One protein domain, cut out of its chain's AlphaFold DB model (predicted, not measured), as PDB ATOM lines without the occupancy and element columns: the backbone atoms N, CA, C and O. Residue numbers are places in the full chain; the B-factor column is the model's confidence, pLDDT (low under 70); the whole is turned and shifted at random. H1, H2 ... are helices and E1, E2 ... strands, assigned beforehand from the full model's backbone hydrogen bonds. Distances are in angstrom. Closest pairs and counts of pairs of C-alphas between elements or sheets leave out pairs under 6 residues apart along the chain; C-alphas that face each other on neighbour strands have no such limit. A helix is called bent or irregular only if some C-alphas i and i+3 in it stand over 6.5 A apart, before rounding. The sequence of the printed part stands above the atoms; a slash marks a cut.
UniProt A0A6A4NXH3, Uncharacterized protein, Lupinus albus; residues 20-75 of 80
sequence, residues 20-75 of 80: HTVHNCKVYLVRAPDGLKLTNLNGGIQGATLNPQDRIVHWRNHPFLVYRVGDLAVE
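This is residues 20 to 75 of the 80 residues of an uncharacterized protein of Lupinus albus (UniProt A0A6A4NXH3). With little regular structure, this model joins a two-stranded antiparallel hairpin, E1 and E2, at one end to a long loop turning at Gly 35 at the other. The short helix H1 precedes that loop. The 56 printed residues run H1, E1, E2, class mixed, with 21 in named elements. The whole is loose, radius of gyration of the C-alphas 13.8 A, and only just elongated, spanning 42 by 21 by 16 A.

Look first at E1, residues 51 to 59, and E2, residues 62 to 68, antiparallel at 148 degrees; N 53 and O 66 are 2.8 A apart, within hydrogen-bond range. E1 bends by 85 degrees at residue 54. H1, residues 20 to 24, is apart from E2; 0 of 1 O i to N i+4 pairs and 1 of 2 O i to N i+3 pairs are within range.

Find C-alpha 51 at (5.544, -5.013, -76.645); E1 runs 19.7 A. E2 runs 19.0 A to C-alpha 68 at (6.039, -9.023, -73.399). H1, 9.0 A long, is irregular: C-alphas 20 and 23 are 7.2 A apart.

The C-alphas farthest apart, of Gly 35 and Asn 61, are 41.9 A apart. The link from H1 to E1 is long, 26 residues. The printed part has no cut, and no printed residue is under 70 in pLDDT.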
ATOM      1  N   HIS A  20      -6.562  -1.187 -77.075       84.19
ATOM      2  CA  HIS A  20      -6.411   0.245 -77.333       84.19
ATOM      3  C   HIS A  20      -5.775   0.992 -76.163       84.19
ATOM      4  O   HIS A  20      -4.987   1.897 -76.394       84.19
ATOM      5  N   THR A  21      -6.066   0.610 -74.919       85.94
ATOM      6  CA  THR A  21      -5.541   1.288 -73.720       85.94
ATOM      7  C   THR A  21      -4.164   0.793 -73.274       85.94
ATOM      8  O   THR A  21      -3.545   1.413 -72.412       85.94
ATOM      9  N   VAL A  22      -3.656  -0.292 -73.869       89.56
ATOM     10  CA  VAL A  22      -2.449  -0.992 -73.396       89.56
ATOM     11  C   VAL A  22      -1.176  -0.147 -73.470       89.56
ATOM     12  O   VAL A  22      -0.264  -0.352 -72.678       89.56
ATOM     13  N   HIS A  23      -1.115   0.823 -74.388       87.38
ATOM     14  CA  HIS A  23       0.041   1.708 -74.552       87.38
ATOM     15  C   HIS A  23       0.276   2.609 -73.327       87.38
ATOM     16  O   HIS A  23       1.376   3.124 -73.148       87.38
ATOM     17  N   ASN A  24      -0.737   2.764 -72.465       90.44
ATOM     18  CA  ASN A  24      -0.636   3.475 -71.189       90.44
ATOM     19  C   ASN A  24      -0.227   2.561 -70.024       90.44
ATOM     20  O   ASN A  24       0.039   3.040 -68.921       90.44
ATOM     21  N   CYS A  25      -0.186   1.245 -70.237       92.31
ATOM     22  CA  CYS A  25       0.183   0.278 -69.216       92.31
ATOM     23  C   CYS A  25       1.700   0.051 -69.207       92.31
ATOM     24  O   CYS A  25       2.345  -0.067 -70.249       92.31
ATOM     25  N   LYS A  26       2.263  -0.063 -68.002       95.38
ATOM     26  CA  LYS A  26       3.678  -0.370 -67.780       95.38
ATOM     27  C   LYS A  26       3.830  -1.444 -66.714       95.38
ATOM     28  O   LYS A  26       3.000  -1.545 -65.810       95.38
ATOM     29  N   VAL A  27       4.909  -2.217 -66.801       95.50
ATOM     30  CA  VAL A  27       5.287  -3.190 -65.766       95.50
ATOM     31  C   VAL A  27       6.421  -2.616 -64.930       95.50
ATOM     32  O   VAL A  27       7.425  -2.175 -65.477       95.50
ATOM     33  N   TYR A  28       6.275  -2.647 -63.608       96.00
ATOM     34  CA  TYR A  28       7.279  -2.139 -62.675       96.00
ATOM     35  C   TYR A  28       7.849  -3.283 -61.839       96.00
ATOM     36  O   TYR A  28       7.113  -4.116 -61.306       96.00
ATOM     37  N   LEU A  29       9.168  -3.293 -61.691       95.06
ATOM     38  CA  LEU A  29       9.887  -4.106 -60.729       95.06
ATOM     39  C   LEU A  29       9.776  -3.427 -59.358       95.06
ATOM     40  O   LEU A  29      10.468  -2.456 -59.072       95.06
ATOM     41  N   VAL A  30       8.871  -3.929 -58.518       94.12
ATOM     42  CA  VAL A  30       8.517  -3.288 -57.235       94.12
ATOM     43  C   VAL A  30       9.279  -3.836 -56.030       94.12
ATOM     44  O   VAL A  30       9.365  -3.176 -54.999       94.12
ATOM     45  N   ARG A  31       9.797  -5.062 -56.127       92.19
ATOM     46  CA  ARG A  31      10.462  -5.762 -55.026       92.19
ATOM     47  C   ARG A  31      11.458  -6.778 -55.573       92.19
ATOM     48  O   ARG A  31      11.224  -7.367 -56.625       92.19
ATOM     49  N   ALA A  32      12.524  -7.002 -54.813       91.06
ATOM     50  CA  ALA A  32      13.522  -8.032 -55.055       91.06
ATOM     51  C   ALA A  32      13.538  -9.065 -53.909       91.06
ATOM     52  O   ALA A  32      12.999  -8.791 -52.829       91.06
ATOM     53  N   PRO A  33      14.131 -10.251 -54.129       87.56
ATOM     54  CA  PRO A  33      14.571 -11.135 -53.052       87.56
ATOM     55  C   PRO A  33      15.508 -10.418 -52.069       87.56
ATOM     56  O   PRO A  33      16.154  -9.431 -52.430       87.56
ATOM     57  N   ASP A  34      15.564 -10.907 -50.830       84.75
ATOM     58  CA  ASP A  34      16.194 -10.197 -49.715       84.75
ATOM     59  C   ASP A  34      17.649  -9.796 -50.003       84.75
ATOM     60  O   ASP A  34      18.466 -10.595 -50.458       84.75
ATOM     61  N   GLY A  35      17.961  -8.527 -49.731       82.00
ATOM     62  CA  GLY A  35      19.299  -7.954 -49.896       82.00
ATOM     63  C   GLY A  35      19.661  -7.502 -51.315       82.00
ATOM     64  O   GLY A  35      20.674  -6.824 -51.477       82.00
ATOM     65  N   LEU A  36      18.847  -7.810 -52.332       91.31
ATOM     66  CA  LEU A  36      19.097  -7.379 -53.712       91.31
ATOM     67  C   LEU A  36      18.490  -5.999 -53.988       91.31
ATOM     68  O   LEU A  36      17.394  -5.671 -53.526       91.31
ATOM     69  N   LYS A  37      19.191  -5.181 -54.776       93.88
ATOM     70  CA  LYS A  37      18.711  -3.851 -55.178       93.88
ATOM     71  C   LYS A  37      17.963  -3.926 -56.502       93.88
ATOM     72  O   LYS A  37      18.337  -4.675 -57.399       93.88
ATOM     73  N   LEU A  38      16.904  -3.135 -56.640       95.25
ATOM     74  CA  LEU A  38      16.193  -3.002 -57.913       95.25
ATOM     75  C   LEU A  38      17.077  -2.256 -58.917       95.25
ATOM     76  O   LEU A  38      17.782  -1.322 -58.540       95.25
ATOM     77  N   THR A  39      17.001  -2.624 -60.196       96.00
ATOM     78  CA  THR A  39      17.669  -1.886 -61.278       96.00
ATOM     79  C   THR A  39      16.652  -1.361 -62.279       96.00
ATOM     80  O   THR A  39      15.538  -1.875 -62.391       96.00
ATOM     81  N   ASN A  40      17.044  -0.346 -63.049       96.88
ATOM     82  CA  ASN A  40      16.219   0.170 -64.137       96.88
ATOM     83  C   ASN A  40      16.480  -0.532 -65.483       96.88
ATOM     84  O   ASN A  40      16.173   0.037 -66.532       96.88
ATOM     85  N   LEU A  41      17.047  -1.747 -65.486       97.00
ATOM     86  CA  LEU A  41      17.220  -2.510 -66.725       97.00
ATOM     87  C   LEU A  41      15.857  -2.704 -67.404       97.00
ATOM     88  O   LEU A  41      14.885  -3.070 -66.743       97.00
ATOM     89  N   ASN A  42      15.785  -2.399 -68.704       96.94
ATOM     90  CA  ASN A  42      14.558  -2.450 -69.510       96.94
ATOM     91  C   ASN A  42      13.362  -1.685 -68.903       96.94
ATOM     92  O   ASN A  42      12.207  -2.027 -69.146       96.94
ATOM     93  N   GLY A  43      13.633  -0.635 -68.121       96.94
ATOM     94  CA  GLY A  43      12.599   0.163 -67.466       96.94
ATOM     95  C   GLY A  43      12.061  -0.458 -66.178       96.94
ATOM     96  O   GLY A  43      10.964  -0.109 -65.765       96.94
ATOM     97  N   GLY A  44      12.797  -1.357 -65.515       96.25
ATOM     98  CA  GLY A  44      12.349  -1.993 -64.271       96.25
ATOM     99  C   GLY A  44      11.818  -1.016 -63.213       96.25
ATOM    100  O   GLY A  44      10.760  -1.264 -62.647       96.25
ATOM    101  N   ILE A  45      12.475   0.125 -62.991       96.81
ATOM    102  CA  ILE A  45      12.039   1.122 -61.992       96.81
ATOM    103  C   ILE A  45      11.081   2.151 -62.608       96.81
ATOM    104  O   ILE A  45      10.096   2.534 -61.984       96.81
ATOM    105  N   GLN A  46      11.347   2.607 -63.835       97.19
ATOM    106  CA  GLN A  46      10.581   3.675 -64.499       97.19
ATOM    107  C   GLN A  46       9.323   3.184 -65.243       97.19
ATOM    108  O   GLN A  46       8.529   3.987 -65.744       97.19
ATOM    109  N   GLY A  47       9.137   1.870 -65.303       97.12
ATOM    110  CA  GLY A  47       8.058   1.186 -65.996       97.12
ATOM    111  C   GLY A  47       8.484   0.695 -67.378       97.12
ATOM    112  O   GLY A  47       8.784   1.485 -68.275       97.12
ATOM    113  N   ALA A  48       8.448  -0.620 -67.552       97.00
ATOM    114  CA  ALA A  48       8.761  -1.309 -68.787       97.00
ATOM    115  C   ALA A  48       7.581  -1.265 -69.764       97.00
ATOM    116  O   ALA A  48       6.431  -1.522 -69.389       97.00
ATOM    117  N   THR A  49       7.887  -0.955 -71.022       95.25
ATOM    118  CA  THR A  49       6.913  -0.869 -72.113       95.25
ATOM    119  C   THR A  49       6.448  -2.255 -72.544       95.25
ATOM    120  O   THR A  49       7.259  -3.161 -72.747       95.25
ATOM    121  N   LEU A  50       5.135  -2.406 -72.715       94.81
ATOM    122  CA  LEU A  50       4.514  -3.619 -73.235       94.81
ATOM    123  C   LEU A  50       4.675  -3.694 -74.757       94.81
ATOM    124  O   LEU A  50       4.125  -2.876 -75.488       94.81
ATOM    125  N   ASN A  51       5.382  -4.715 -75.230       93.44
ATOM    126  CA  ASN A  51       5.544  -5.013 -76.645       93.44
ATOM    127  C   ASN A  51       4.548  -6.104 -77.058       93.44
ATOM    128  O   ASN A  51       4.560  -7.184 -76.452       93.44
ATOM    129  N   PRO A  52       3.688  -5.865 -78.061       92.31
ATOM    130  CA  PRO A  52       2.779  -6.889 -78.552       92.31
ATOM    131  C   PRO A  52       3.564  -8.071 -79.127       92.31
ATOM    132  O   PRO A  52       4.680  -7.935 -79.628       92.31
ATOM    133  N   GLN A  53       2.984  -9.256 -79.018       92.56
ATOM    134  CA  GLN A  53       3.448 -10.461 -79.693       92.56
ATOM    135  C   GLN A  53       2.406 -10.854 -80.733       92.56
ATOM    136  O   GLN A  53       1.212 -10.751 -80.454       92.56
ATOM    137  N   ASP A  54       2.840 -11.404 -81.867       86.94
ATOM    138  CA  ASP A  54       1.956 -12.005 -82.876       86.94
ATOM    139  C   ASP A  54       1.411 -13.361 -82.394       86.94
ATOM    140  O   ASP A  54       1.578 -14.412 -83.009       86.94
ATOM    141  N   ARG A  55       0.811 -13.357 -81.201       89.56
ATOM    142  CA  ARG A  55       0.296 -14.533 -80.515       89.56
ATOM    143  C   ARG A  55      -0.964 -14.177 -79.743       89.56
ATOM    144  O   ARG A  55      -0.933 -13.380 -78.804       89.56
ATOM    145  N   ILE A  56      -2.049 -14.856 -80.092       88.44
ATOM    146  CA  ILE A  56      -3.316 -14.820 -79.365       88.44
ATOM    147  C   ILE A  56      -3.405 -16.071 -78.491       88.44
ATOM    148  O   ILE A  56      -3.113 -17.181 -78.935       88.44
ATOM    149  N   VAL A  57      -3.791 -15.894 -77.233       87.94
ATOM    150  CA  VAL A  57      -4.069 -16.988 -76.297       87.94
ATOM    151  C   VAL A  57      -5.531 -16.945 -75.884       87.94
ATOM    152  O   VAL A  57      -6.087 -15.873 -75.659       87.94
ATOM    153  N   HIS A  58      -6.164 -18.110 -75.770       85.81
ATOM    154  CA  HIS A  58      -7.543 -18.206 -75.307       85.81
ATOM    155  C   HIS A  58      -7.565 -18.557 -73.822       85.81
ATOM    156  O   HIS A  58      -7.037 -19.588 -73.409       85.81
ATOM    157  N   TRP A  59      -8.205 -17.714 -73.017       81.62
ATOM    158  CA  TRP A  59      -8.444 -17.981 -71.602       81.62
ATOM    159  C   TRP A  59      -9.936 -17.863 -71.312       81.62
ATOM    160  O   TRP A  59     -10.551 -16.839 -71.608       81.62
ATOM    161  N   ARG A  60     -10.540 -18.926 -70.763       84.38
ATOM    162  CA  ARG A  60     -11.998 -19.018 -70.538       84.38
ATOM    163  C   ARG A  60     -12.815 -18.618 -71.783       84.38
ATOM    164  O   ARG A  60     -13.742 -17.819 -71.686       84.38
ATOM    165  N   ASN A  61     -12.434 -19.133 -72.954       84.12
ATOM    166  CA  ASN A  61     -13.034 -18.844 -74.267       84.12
ATOM    167  C   ASN A  61     -12.942 -17.386 -74.758       84.12
ATOM    168  O   ASN A  61     -13.578 -17.048 -75.749       84.12
ATOM    169  N   HIS A  62     -12.138 -16.531 -74.123       82.56
ATOM    170  CA  HIS A  62     -11.905 -15.163 -74.592       82.56
ATOM    171  C   HIS A  62     -10.500 -15.055 -75.204       82.56
ATOM    172  O   HIS A  62      -9.551 -15.569 -74.600       82.56
ATOM    173  N   PRO A  63     -10.351 -14.440 -76.393       87.38
ATOM    174  CA  PRO A  63      -9.049 -14.218 -77.006       87.38
ATOM    175  C   PRO A  63      -8.323 -13.059 -76.315       87.38
ATOM    176  O   PRO A  63      -8.891 -11.988 -76.111       87.38
ATOM    177  N   PHE A  64      -7.050 -13.262 -75.998       86.75
ATOM    178  CA  PHE A  64      -6.164 -12.242 -75.447       86.75
ATOM    179  C   PHE A  64      -4.912 -12.129 -76.308       86.75
ATOM    180  O   PHE A  64      -4.267 -13.135 -76.610       86.75
ATOM    181  N   LEU A  65      -4.551 -10.900 -76.677       90.94
ATOM    182  CA  LEU A  65      -3.255 -10.619 -77.285       90.94
ATOM    183  C   LEU A  65      -2.175 -10.672 -76.202       90.94
ATOM    184  O   LEU A  65      -2.334 -10.084 -75.130       90.94
ATOM    185  N   VAL A  66      -1.086 -11.387 -76.470       91.88
ATOM    186  CA  VAL A  66       0.032 -11.489 -75.530       91.88
ATOM    187  C   VAL A  66       0.946 -10.279 -75.686       91.88
ATOM    188  O   VAL A  66       1.329  -9.923 -76.796       91.88
ATOM    189  N   TYR A  67       1.351  -9.697 -74.559       93.81
ATOM    190  CA  TYR A  67       2.381  -8.664 -74.505       93.81
ATOM    191  C   TYR A  67       3.581  -9.172 -73.707       93.81
ATOM    192  O   TYR A  67       3.424  -9.918 -72.738       93.81
ATOM    193  N   ARG A  68       4.783  -8.766 -74.113       95.12
ATOM    194  CA  ARG A  68       6.039  -9.023 -73.399       95.12
ATOM    195  C   ARG A  68       6.724  -7.713 -73.053       95.12
ATOM    196  O   ARG A  68       6.617  -6.735 -73.782       95.12
ATOM    197  N   VAL A  69       7.482  -7.728 -71.970       95.88
ATOM    198  CA  VAL A  69       8.470  -6.689 -71.665       95.88
ATOM    199  C   VAL A  69       9.870  -7.265 -71.860       95.88
ATOM    200  O   VAL A  69      10.020  -8.486 -71.925       95.88
ATOM    201  N   GLY A  70      10.877  -6.399 -71.973       95.06
ATOM    202  CA  GLY A  70      12.269  -6.836 -71.856       95.06
ATOM    203  C   GLY A  70      12.563  -7.363 -70.449       95.06
ATOM    204  O   GLY A  70      11.860  -7.016 -69.498       95.06
ATOM    205  N   ASP A  71      13.602  -8.186 -70.314       95.25
ATOM    206  CA  ASP A  71      13.953  -8.802 -69.034       95.25
ATOM    207  C   ASP A  71      14.240  -7.745 -67.964       95.25
ATOM    208  O   ASP A  71      15.028  -6.819 -68.169       95.25
ATOM    209  N   LEU A  72      13.595  -7.881 -66.808       95.56
ATOM    210  CA  LEU A  72      13.838  -7.013 -65.661       95.56
ATOM    211  C   LEU A  72      14.907  -7.649 -64.778       95.56
ATOM    212  O   LEU A  72      14.955  -8.872 -64.646       95.56
ATOM    213  N   ALA A  73      15.744  -6.828 -64.148       94.56
ATOM    214  CA  ALA A  73      16.858  -7.323 -63.351       94.56
ATOM    215  C   ALA A  73      16.992  -6.629 -61.999       94.56
ATOM    216  O   ALA A  73      16.582  -5.484 -61.789       94.56
ATOM    217  N   VAL A  74      17.641  -7.347 -61.094       94.81
ATOM    218  CA  VAL A  74      18.101  -6.866 -59.796       94.81
ATOM    219  C   VAL A  74      19.625  -6.875 -59.786       94.81
ATOM    220  O   VAL A  74      20.255  -7.631 -60.525       94.81
ATOM    221  N   GLU A  75      20.217  -6.013 -58.976       92.25
ATOM    222  CA  GLU A  75      21.663  -5.928 -58.833       92.25
ATOM    223  C   GLU A  75      22.156  -7.155 -58.052       92.25
ATOM    224  O   GLU A  75      21.610  -7.443 -56.980       92.25
TER     225      GLU A  75